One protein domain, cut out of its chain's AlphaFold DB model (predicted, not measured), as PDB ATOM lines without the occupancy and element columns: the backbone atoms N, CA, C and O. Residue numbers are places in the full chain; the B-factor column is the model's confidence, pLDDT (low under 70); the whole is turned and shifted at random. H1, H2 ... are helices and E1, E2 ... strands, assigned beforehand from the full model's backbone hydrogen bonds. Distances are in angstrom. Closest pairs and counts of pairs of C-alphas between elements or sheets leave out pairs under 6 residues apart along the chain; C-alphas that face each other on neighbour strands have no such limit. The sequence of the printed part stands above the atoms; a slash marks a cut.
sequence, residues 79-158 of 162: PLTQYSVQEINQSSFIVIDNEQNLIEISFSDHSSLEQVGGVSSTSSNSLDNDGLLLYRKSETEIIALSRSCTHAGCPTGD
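AT A GLANCE: This is residues 79 to 158 of the 162 residues of the protein "Rieske domain-containing protein" of Candidatus Marinimicrobia bacterium (UniProt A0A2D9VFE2). A single antiparallel sheet of six strands curls like part of a barrel but stays open, its edge strands E3 and E4 being apart; the short helix H1 lies near one end of the strands, in the stretch of chain that leads from E3 to E4. Two three-strand meanders, E1 E2 E3 and E4 E5 E6, join side by side through E1 and E6, and a tail, residues 147 to 158, runs out beyond the end of E6 and folds back. The printed part has 80 residues, with the order E1 E2 E3 H1 E4 E5 E6 along the chain and E3 E2 E1 E6 E5 E4 across the sheet. The class is mostly strand, though under half of the residues are in named elements. The whole is compact, with a radius of gyration of the C-alphas of 11.8 A and spans of 36 by 25 by 20 A.

IN THESE COORDINATES: E5, residues 132 to 138, is the longest strand, 18.0 A from first to last C-alpha, and E6, residues 141 to 146, measures 16.6 A. E4 is residues 119 to 121, 7.2 A. E1, residues 82 to 86, begins at C-alpha 82 (113.447, 131.608, 100.295) and is 12.9 A long. E2, residues 92 to 96, is 13.4 A and E3, residues 102 to 106, is 13.3 A. H1, residues 111 to 114, is 5.5 A. C-alpha 146, which ends E6, is at (117.142, 136.607, 101.764).

HOW THE PARTS SIT: The hairpin E5 and E6 is antiparallel at 161 degrees, with N 135 and O 143 2.9 A apart, within hydrogen-bond range. The hairpin E4 and E5 has N 134 and O 120 at 2.8 A. E1 pairs in a staggered way: residues 82 to 83 with E6, where N 83 and O 144 are 2.8 A apart, and residues 84 to 86 with E2, where N 96 and O 84 are 2.8 A apart. The hairpin E2 and E3 has N 95 and O 103 at 2.9 A. The sheet is strongly twisted, and its curl is 126 degrees. H1 is on the sheet at a height of 6.2 A, over none of the strands; its closest C-alphas to E5 are those of Leu 113 and Arg 136, 5.6 A. With four residues H1 is too short for an O i to N i+4 pair, and its one O i to N i+3 pair is within range.

THE WHOLE: The two C-alphas farthest apart, those of Gln 90 and Ala 152, are 36.5 A apart. The printed part has no cut. The link E4 to E5, 10 residues, is short; the other links are tight. The mean pLDDT of the printed part is 97.8, and no printed residue is under 70.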
ATOM      1  N   PRO A  79     120.121 126.722 104.988       98.56
ATOM      2  CA  PRO A  79     119.956 127.447 103.725       98.56
ATOM      3  C   PRO A  79     119.406 128.863 103.918       98.56
ATOM      4  O   PRO A  79     118.729 129.135 104.915       98.56
ATOM      5  N   LEU A  80     119.655 129.753 102.954       98.62
ATOM      6  CA  LEU A  80     119.041 131.082 102.940       98.62
ATOM      7  C   LEU A  80     117.514 130.969 102.931       98.62
ATOM      8  O   LEU A  80     116.932 130.056 102.342       98.62
ATOM      9  N   THR A  81     116.856 131.925 103.583       98.50
ATOM     10  CA  THR A  81     115.391 131.991 103.565       98.50
ATOM     11  C   THR A  81     114.924 132.274 102.144       98.50
ATOM     12  O   THR A  81     115.337 133.267 101.552       98.50
ATOM     13  N   GLN A  82     114.051 131.425 101.610       98.62
ATOM     14  CA  GLN A  82     113.447 131.608 100.295       98.62
ATOM     15  C   GLN A  82     112.048 132.220 100.421       98.62
ATOM     16  O   GLN A  82     111.227 131.759 101.216       98.62
ATOM     17  N   TYR A  83     111.769 133.233  99.604       98.75
ATOM     18  CA  TYR A  83     110.466 133.880  99.494       98.75
ATOM     19  C   TYR A  83     109.633 133.257  98.369       98.75
ATOM     20  O   TYR A  83     110.162 132.689  97.410       98.75
ATOM     21  N   SER A  84     108.307 133.388  98.463       98.38
ATOM     22  CA  SER A  84     107.409 132.947  97.394       98.38
ATOM     23  C   SER A  84     107.380 133.978  96.272       98.38
ATOM     24  O   SER A  84     107.165 135.158  96.533       98.38
ATOM     25  N   VAL A  85     107.533 133.532  95.023       98.69
ATOM     26  CA  VAL A  85     107.398 134.392  93.840       98.69
ATOM     27  C   VAL A  85     106.122 134.049  93.081       98.69
ATOM     28  O   VAL A  85     105.841 132.879  92.821       98.69
ATOM     29  N   GLN A  86     105.341 135.071  92.737       97.50
ATOM     30  CA  GLN A  86     104.052 134.943  92.061       97.50
ATOM     31  C   GLN A  86     103.887 136.003  90.965       97.50
ATOM     32  O   GLN A  86     104.677 136.939  90.854       97.50
ATOM     33  N   GLU A  87     102.852 135.828  90.140       96.69
ATOM     34  CA  GLU A  87     102.414 136.807  89.132       96.69
ATOM     35  C   GLU A  87     103.510 137.260  88.148       96.69
ATOM     36  O   GLU A  87     103.502 138.391  87.660       96.69
ATOM     37  N   ILE A  88     104.439 136.353  87.820       97.50
ATOM     38  CA  ILE A  88     105.500 136.599  86.839       97.50
ATOM     39  C   ILE A  88     104.862 136.902  85.481       97.50
ATOM     40  O   ILE A  88     104.242 136.040  84.852       97.50
ATOM     41  N   ASN A  89     105.035 138.138  85.026       94.75
ATOM     42  CA  ASN A  89     104.569 138.623  83.736       94.75
ATOM     43  C   ASN A  89     105.751 139.211  82.939       94.75
ATOM     44  O   ASN A  89     106.904 138.909  83.228       94.75
ATOM     45  N   GLN A  90     105.491 139.990  81.886       91.94
ATOM     46  CA  GLN A  90     106.560 140.540  81.035       91.94
ATOM     47  C   GLN A  90     107.253 141.773  81.639       91.94
ATOM     48  O   GLN A  90     108.351 142.109  81.216       91.94
ATOM     49  N   SER A  91     106.620 142.467  82.588       96.75
ATOM     50  CA  SER A  91     107.119 143.719  83.173       96.75
ATOM     51  C   SER A  91     107.548 143.595  84.631       96.75
ATOM     52  O   SER A  91     108.425 144.343  85.068       96.75
ATOM     53  N   SER A  92     106.947 142.673  85.382       98.19
ATOM     54  CA  SER A  92     107.185 142.528  86.816       98.19
ATOM     55  C   SER A  92     106.858 141.131  87.345       98.19
ATOM     56  O   SER A  92     106.345 140.260  86.634       98.19
ATOM     57  N   PHE A  93     107.182 140.928  88.618       98.62
ATOM     58  CA  PHE A  93     106.770 139.792  89.434       98.62
ATOM     59  C   PHE A  93     106.594 140.236  90.892       98.62
ATOM     60  O   PHE A  93     107.122 141.273  91.302       98.62
ATOM     61  N   ILE A  94     105.864 139.447  91.679       98.62
ATOM     62  CA  ILE A  94     105.599 139.725  93.093       98.62
ATOM     63  C   ILE A  94     106.392 138.754  93.962       98.62
ATOM     64  O   ILE A  94     106.351 137.544  93.739       98.62
ATOM     65  N   VAL A  95     107.076 139.281  94.975       98.75
ATOM     66  CA  VAL A  95     107.703 138.497  96.046       98.75
ATOM     67  C   VAL A  95     106.861 138.638  97.308       98.75
ATOM     68  O   VAL A  95     106.445 139.747  97.643       98.75
ATOM     69  N   ILE A  96     106.590 137.523  97.985       98.31
ATOM     70  CA  ILE A  96     105.697 137.446  99.146       98.31
ATOM     71  C   ILE A  96     106.374 136.645 100.262       98.31
ATOM     72  O   ILE A  96     106.964 135.588 100.011       98.31
ATOM     73  N   ASP A  97     106.281 137.145 101.493       96.88
ATOM     74  CA  ASP A  97     106.726 136.434 102.693       96.88
ATOM     75  C   ASP A  97     105.622 135.545 103.308       96.88
ATOM     76  O   ASP A  97     104.508 135.418 102.795       96.88
ATOM     77  N   ASN A  98     105.924 134.909 104.440       93.44
ATOM     78  CA  ASN A  98     104.971 134.036 105.137       93.44
ATOM     79  C   ASN A  98     103.821 134.798 105.821       93.44
ATOM     80  O   ASN A  98     102.819 134.188 106.198       93.44
ATOM     81  N   GLU A  99     103.956 136.111 105.994       95.62
ATOM     82  CA  GLU A  99     102.975 136.992 106.629       95.62
ATOM     83  C   GLU A  99     102.093 137.721 105.599       95.62
ATOM     84  O   GLU A  99     101.228 138.508 105.980       95.62
ATOM     85  N   GLN A 100     102.242 137.399 104.305       94.06
ATOM     86  CA  GLN A 100     101.565 138.037 103.166       94.06
ATOM     87  C   GLN A 100     101.975 139.499 102.927       94.06
ATOM     88  O   GLN A 100     101.270 140.229 102.224       94.06
ATOM     89  N   ASN A 101     103.121 139.931 103.453       96.75
ATOM     90  CA  ASN A 101     103.738 141.166 102.989       96.75
ATOM     91  C   ASN A 101     104.273 140.934 101.576       96.75
ATOM     92  O   ASN A 101     104.804 139.864 101.270       96.75
ATOM     93  N   LEU A 102     104.138 141.940 100.713       97.69
ATOM     94  CA  LEU A 102     104.499 141.831  99.305       97.69
ATOM     95  C   LEU A 102     105.337 143.013  98.836       97.69
ATOM     96  O   LEU A 102     105.183 144.136  99.323       97.69
ATOM     97  N   ILE A 103     106.180 142.749  97.846       98.38
ATOM     98  CA  ILE A 103     106.819 143.763  97.008       98.38
ATOM     99  C   ILE A 103     106.671 143.358  95.545       98.38
ATOM    100  O   ILE A 103     106.706 142.175  95.208       98.38
ATOM    101  N   GLU A 104     106.523 144.350  94.676       98.44
ATOM    102  CA  GLU A 104     106.580 144.162  93.231       98.44
ATOM    103  C   GLU A 104     107.974 144.558  92.737       98.44
ATOM    104  O   GLU A 104     108.484 145.622  93.092       98.44
ATOM    105  N   ILE A 105     108.591 143.698  91.929       98.44
ATOM    106  CA  ILE A 105     109.910 143.929  91.338       98.44
ATOM    107  C   ILE A 105     109.743 144.034  89.826       98.44
ATOM    108  O   ILE A 105     109.165 143.146  89.196       98.44
ATOM    109  N   SER A 106     110.251 145.118  89.239       98.19
ATOM    110  CA  SER A 106     110.206 145.322  87.793       98.19
ATOM    111  C   SER A 106     111.434 144.741  87.098       98.19
ATOM    112  O   SER A 106     112.565 144.931  87.547       98.19
ATOM    113  N   PHE A 107     111.227 144.102  85.945       97.94
ATOM    114  CA  PHE A 107     112.326 143.661  85.084       97.94
ATOM    115  C   PHE A 107     113.151 144.831  84.537       97.94
ATOM    116  O   PHE A 107     114.337 144.649  84.297       97.94
ATOM    117  N   SER A 108     112.589 146.041  84.402       97.50
ATOM    118  CA  SER A 108     113.359 147.188  83.897       97.50
ATOM    119  C   SER A 108     114.500 147.597  84.829       97.50
ATOM    120  O   SER A 108     115.541 148.047  84.355       97.50
ATOM    121  N   ASP A 109     114.313 147.416  86.137       97.94
ATOM    122  CA  ASP A 109     115.321 147.729  87.157       97.94
ATOM    123  C   ASP A 109     116.287 146.552  87.380       97.94
ATOM    124  O   ASP A 109     117.373 146.721  87.933       97.94
ATOM    125  N   HIS A 110     115.916 145.364  86.894       98.00
ATOM    126  CA  HIS A 110     116.650 144.109  87.032       98.00
ATOM    127  C   HIS A 110     116.755 143.381  85.684       98.00
ATOM    128  O   HIS A 110     116.399 142.208  85.564       98.00
ATOM    129  N   SER A 111     117.249 144.078  84.655       97.94
ATOM    130  CA  SER A 111     117.190 143.616  83.258       97.94
ATOM    131  C   SER A 111     117.914 142.291  82.997       97.94
ATOM    132  O   SER A 111     117.615 141.597  82.030       97.94
ATOM    133  N   SER A 112     118.863 141.898  83.854       98.12
ATOM    134  CA  SER A 112     119.495 140.576  83.785       98.12
ATOM    135  C   SER A 112     118.490 139.433  83.955       98.12
ATOM    136  O   SER A 112     118.676 138.379  83.354       98.12
ATOM    137  N   LEU A 113     117.406 139.640  84.710       98.44
ATOM    138  CA  LEU A 113     116.355 138.645  84.947       98.44
ATOM    139  C   LEU A 113     115.411 138.453  83.749       98.44
ATOM    140  O   LEU A 113     114.583 137.545  83.784       98.44
ATOM    141  N   GLU A 114     115.537 139.261  82.688       97.00
ATOM    142  CA  GLU A 114     114.828 139.028  81.419       97.00
ATOM    143  C   GLU A 114     115.318 137.755  80.710       97.00
ATOM    144  O   GLU A 114     114.623 137.223  79.846       97.00
ATOM    145  N   GLN A 115     116.512 137.263  81.056       96.69
ATOM    146  CA  GLN A 115     117.091 136.048  80.492       96.69
ATOM    147  C   GLN A 115     117.083 134.919  81.521       96.69
ATOM    148  O   GLN A 115     117.493 135.106  82.669       96.69
ATOM    149  N   VAL A 116     116.668 133.718  81.106       98.12
ATOM    150  CA  VAL A 116     116.860 132.500  81.910       98.12
ATOM    151  C   VAL A 116     118.345 132.317  82.213       98.12
ATOM    152  O   VAL A 116     119.193 132.467  81.335       98.12
ATOM    153  N   GLY A 117     118.653 132.012  83.469       97.94
ATOM    154  CA  GLY A 117     120.006 131.982  84.009       97.94
ATOM    155  C   GLY A 117     120.463 133.313  84.610       97.94
ATOM    156  O   GLY A 117     121.506 133.349  85.255       97.94
ATOM    157  N   GLY A 118     119.717 134.403  84.410       98.31
ATOM    158  CA  GLY A 118     120.060 135.725  84.918       98.31
ATOM    159  C   GLY A 118     119.967 135.831  86.437       98.31
ATOM    160  O   GLY A 118     119.086 135.238  87.061       98.31
ATOM    161  N   VAL A 119     120.854 136.635  87.023       98.81
ATOM    162  CA  VAL A 119     120.867 136.949  88.456       98.81
ATOM    163  C   VAL A 119     120.792 138.450  88.695       98.81
ATOM    164  O   VAL A 119     121.246 139.246  87.872       98.81
ATOM    165  N   SER A 120     120.210 138.852  89.817       98.75
ATOM    166  CA  SER A 120     120.197 140.242  90.274       98.75
ATOM    167  C   SER A 120     120.076 140.299  91.794       98.75
ATOM    168  O   SER A 120     119.845 139.276  92.440       98.75
ATOM    169  N   SER A 121     120.206 141.486  92.376       98.62
ATOM    170  CA  SER A 121     119.949 141.701  93.795       98.62
ATOM    171  C   SER A 121     119.188 142.997  94.024       98.62
ATOM    172  O   SER A 121     119.273 143.939  93.232       98.62
ATOM    173  N   THR A 122     118.411 143.040  95.101       98.62
ATOM    174  CA  THR A 122     117.754 144.264  95.560       98.62
ATOM    175  C   THR A 122     118.525 144.875  96.724       98.62
ATOM    176  O   THR A 122     119.321 144.214  97.402       98.62
ATOM    177  N   SER A 123     118.275 146.158  96.968       97.56
ATOM    178  CA  SER A 123     118.591 146.787  98.246       97.56
ATOM    179  C   SER A 123     117.562 146.405  99.317       97.56
ATOM    180  O   SER A 123     116.525 145.798  99.031       97.56
ATOM    181  N   SER A 124     117.828 146.847 100.547       98.25
ATOM    182  CA  SER A 124     116.885 146.830 101.668       98.25
ATOM    183  C   SER A 124     115.465 147.232 101.248       98.25
ATOM    184  O   SER A 124     115.279 148.200 100.502       98.25
ATOM    185  N   ASN A 125     114.472 146.477 101.707       97.75
ATOM    186  CA  ASN A 125     113.061 146.652 101.370       97.75
ATOM    187  C   ASN A 125     112.162 146.163 102.521       97.75
ATOM    188  O   ASN A 125     112.641 145.816 103.596       97.75
ATOM    189  N   SER A 126     110.841 146.161 102.322       96.75
ATOM    190  CA  SER A 126     109.880 145.798 103.374       96.75
ATOM    191  C   SER A 126     109.856 144.312 103.745       96.75
ATOM    192  O   SER A 126     109.278 143.990 104.777       96.75
ATOM    193  N   LEU A 127     110.436 143.419 102.933       97.81
ATOM    194  CA  LEU A 127     110.524 141.981 103.234       97.81
ATOM    195  C   LEU A 127     111.865 141.585 103.848       97.81
ATOM    196  O   LEU A 127     111.923 140.650 104.645       97.81
ATOM    197  N   ASP A 128     112.938 142.263 103.440       98.19
ATOM    198  CA  ASP A 128     114.300 141.944 103.847       98.19
ATOM    199  C   ASP A 128     115.126 143.226 104.030       98.19
ATOM    200  O   ASP A 128     115.265 144.038 103.107       98.19
ATOM    201  N   ASN A 129     115.691 143.395 105.228       97.75
ATOM    202  CA  ASN A 129     116.498 144.562 105.583       97.75
ATOM    203  C   ASN A 129     117.858 144.589 104.869       97.75
ATOM    204  O   ASN A 129     118.422 145.670 104.698       97.75
ATOM    205  N   ASP A 130     118.367 143.442 104.433       98.25
ATOM    206  CA  ASP A 130     119.618 143.302 103.687       98.25
ATOM    207  C   ASP A 130     119.363 143.230 102.170       98.25
ATOM    208  O   ASP A 130     120.282 143.407 101.369       98.25
ATOM    209  N   GLY A 131     118.101 143.047 101.771       98.44
ATOM    210  CA  GLY A 131     117.654 142.927 100.387       98.44
ATOM    211  C   GLY A 131     117.500 141.473  99.951       98.44
ATOM    212  O   GLY A 131     117.563 140.546 100.752       98.44
ATOM    213  N   LEU A 132     117.280 141.262  98.657       98.81
ATOM    214  CA  LEU A 132     117.039 139.940  98.085       98.81
ATOM    215  C   LEU A 132     118.101 139.575  97.053       98.81
ATOM    216  O   LEU A 132     118.569 140.440  96.314       98.81
ATOM    217  N   LEU A 133     118.432 138.289  96.969       98.88
ATOM    218  CA  LEU A 133     119.105 137.682  95.822       98.88
ATOM    219  C   LEU A 133     118.054 137.072  94.902       98.88
ATOM    220  O   LEU A 133     117.126 136.412  95.366       98.88
ATOM    221  N   LEU A 134     118.199 137.288  93.600       98.88
ATOM    222  CA  LEU A 134     117.234 136.880  92.589       98.88
ATOM    223  C   LEU A 134     117.931 136.032  91.529       98.88
ATOM    224  O   LEU A 134     118.962 136.442  90.998       98.88
ATOM    225  N   TYR A 135     117.343 134.889  91.185       98.81
ATOM    226  CA  TYR A 135     117.823 133.995  90.131       98.81
ATOM    227  C   TYR A 135     116.672 133.550  89.217       98.81
ATOM    228  O   TYR A 135     115.698 132.942  89.663       98.81
ATOM    229  N   ARG A 136     116.776 133.842  87.917       98.50
ATOM    230  CA  ARG A 136     115.805 133.454  86.884       98.50
ATOM    231  C   ARG A 136     116.054 132.011  86.442       98.50
ATOM    232  O   ARG A 136     116.716 131.759  85.440       98.50
ATOM    233  N   LYS A 137     115.501 131.052  87.178       98.19
ATOM    234  CA  LYS A 137     115.702 129.617  86.931       98.19
ATOM    235  C   LYS A 137     115.031 129.107  85.652       98.19
ATOM    236  O   LYS A 137     115.559 128.220  84.988       98.19
ATOM    237  N   SER A 138     113.868 129.649  85.292       97.88
ATOM    238  CA  SER A 138     113.179 129.327  84.036       97.88
ATOM    239  C   SER A 138     112.266 130.472  83.594       97.88
ATOM    240  O   SER A 138     112.172 131.497  84.266       97.88
ATOM    241  N   GLU A 139     111.549 130.302  82.480       95.88
ATOM    242  CA  GLU A 139     110.578 131.298  82.006       95.88
ATOM    243  C   GLU A 139     109.427 131.567  82.987       95.88
ATOM    244  O   GLU A 139     108.779 132.612  82.929       95.88
ATOM    245  N   THR A 140     109.166 130.628  83.896       96.62
ATOM    246  CA  THR A 140     108.045 130.686  84.842       96.62
ATOM    247  C   THR A 140     108.492 130.567  86.294       96.62
ATOM    248  O   THR A 140     107.659 130.362  87.171       96.62
ATOM    249  N   GLU A 141     109.795 130.642  86.564       98.38
ATOM    250  CA  GLU A 141     110.346 130.438  87.902       98.38
ATOM    251  C   GLU A 141     111.482 131.427  88.159       98.38
ATOM    252  O   GLU A 141     112.469 131.481  87.421       98.38
ATOM    253  N   ILE A 142     111.332 132.191  89.239       98.81
ATOM    254  CA  ILE A 142     112.383 133.013  89.832       98.81
ATOM    255  C   ILE A 142     112.552 132.533  91.270       98.81
ATOM    256  O   ILE A 142     111.571 132.380  91.997       98.81
ATOM    257  N   ILE A 143     113.798 132.309  91.669       98.81
ATOM    258  CA  ILE A 143     114.171 132.082  93.060       98.81
ATOM    259  C   ILE A 143     114.485 133.445  93.677       98.81
ATOM    260  O   ILE A 143     115.268 134.208  93.113       98.81
ATOM    261  N   ALA A 144     113.854 133.752  94.810       98.88
ATOM    262  CA  ALA A 144     114.102 134.958  95.593       98.88
ATOM    263  C   ALA A 144     114.545 134.555  97.002       98.88
ATOM    264  O   ALA A 144     113.794 133.888  97.717       98.88
ATOM    265  N   LEU A 145     115.757 134.939  97.391       98.88
ATOM    266  CA  LEU A 145     116.380 134.557  98.657       98.88
ATOM    267  C   LEU A 145     116.685 135.789  99.496       98.88
ATOM    268  O   LEU A 145     117.014 136.846  98.959       98.88
ATOM    269  N   SER A 146     116.632 135.629 100.810       98.75
ATOM    270  CA  SER A 146     117.142 136.607 101.764       98.75
ATOM    271  C   SER A 146     118.633 136.846 101.547       98.75
ATOM    272  O   SER A 146     119.390 135.899 101.323       98.75
ATOM    273  N   ARG A 147     119.066 138.103 101.673       98.44
ATOM    274  CA  ARG A 147     120.490 138.451 101.794       98.44
ATOM    275  C   ARG A 147     120.992 138.372 103.227       98.44
ATOM    276  O   ARG A 147     122.154 138.668 103.469       98.44
ATOM    277  N   SER A 148     120.166 137.970 104.185       98.38
ATOM    278  CA  SER A 148     120.592 137.816 105.568       98.38
ATOM    279  C   SER A 148     121.134 136.407 105.804       98.38
ATOM    280  O   SER A 148     120.417 135.406 105.743       98.38
ATOM    281  N   CYS A 149     122.435 136.314 106.076       98.25
ATOM    282  CA  CYS A 149     123.091 135.047 106.366       98.25
ATOM    283  C   CYS A 149     122.482 134.393 107.616       98.25
ATOM    284  O   CYS A 149     122.470 134.982 108.697       98.25
ATOM    285  N   THR A 150     122.088 133.127 107.509       98.31
ATOM    286  CA  THR A 150     121.458 132.346 108.591       98.31
ATOM    287  C   THR A 150     122.369 132.016 109.777       98.31
ATOM    288  O   THR A 150     121.902 131.441 110.757       98.31
ATOM    289  N   HIS A 151     123.652 132.387 109.715       97.31
ATOM    290  CA  HIS A 151     124.575 132.321 110.847       97.31
ATOM    291  C   HIS A 151     124.307 133.451 111.855       97.31
ATOM    292  O   HIS A 151     123.825 133.221 112.959       97.31
ATOM    293  N   ALA A 152     124.636 134.685 111.464       96.00
ATOM    294  CA  ALA A 152     124.667 135.850 112.349       96.00
ATOM    295  C   ALA A 152     123.890 137.055 111.790       96.00
ATOM    296  O   ALA A 152     124.035 138.163 112.302       96.00
ATOM    297  N   GLY A 153     123.103 136.859 110.725       97.38
ATOM    298  CA  GLY A 153     122.313 137.912 110.079       97.38
ATOM    299  C   GLY A 153     123.143 138.940 109.311       97.38
ATOM    300  O   GLY A 153     122.705 140.066 109.125       97.38
ATOM    301  N   CYS A 154     124.376 138.603 108.919       97.62
ATOM    302  CA  CYS A 154     125.174 139.495 108.084       97.62
ATOM    303  C   CYS A 154     124.627 139.544 106.648       97.62
ATOM    304  O   CYS A 154     124.314 138.473 106.118       97.62
ATOM    305  N   PRO A 155     124.645 140.715 105.983       98.12
ATOM    306  CA  PRO A 155     124.337 140.813 104.563       98.12
ATOM    307  C   PRO A 155     125.299 139.960 103.728       98.12
ATOM    308  O   PRO A 155     126.520 140.075 103.874       98.12
ATOM    309  N   THR A 156     124.772 139.133 102.835       98.44
ATOM    310  CA  THR A 156     125.546 138.407 101.831       98.44
ATOM    311  C   THR A 156     125.916 139.314 100.655       98.44
ATOM    312  O   THR A 156     125.242 140.310 100.347       98.44
ATOM    313  N   GLY A 157     126.994 138.943  99.966       98.31
ATOM    314  CA  GLY A 157     127.354 139.504  98.669       98.31
ATOM    315  C   GLY A 157     126.319 139.182  97.590       98.31
ATOM    316  O   GLY A 157     125.363 138.439  97.819       98.31
ATOM    317  N   ASP A 158     126.514 139.756  96.409       98.50
ATOM    318  CA  ASP A 158     125.723 139.403  95.231       98.50
ATOM    319  C   ASP A 158     126.117 138.002  94.722       98.50
ATOM    320  O   ASP A 158     127.019 137.358  95.264       98.50
TER     321      ASP A 158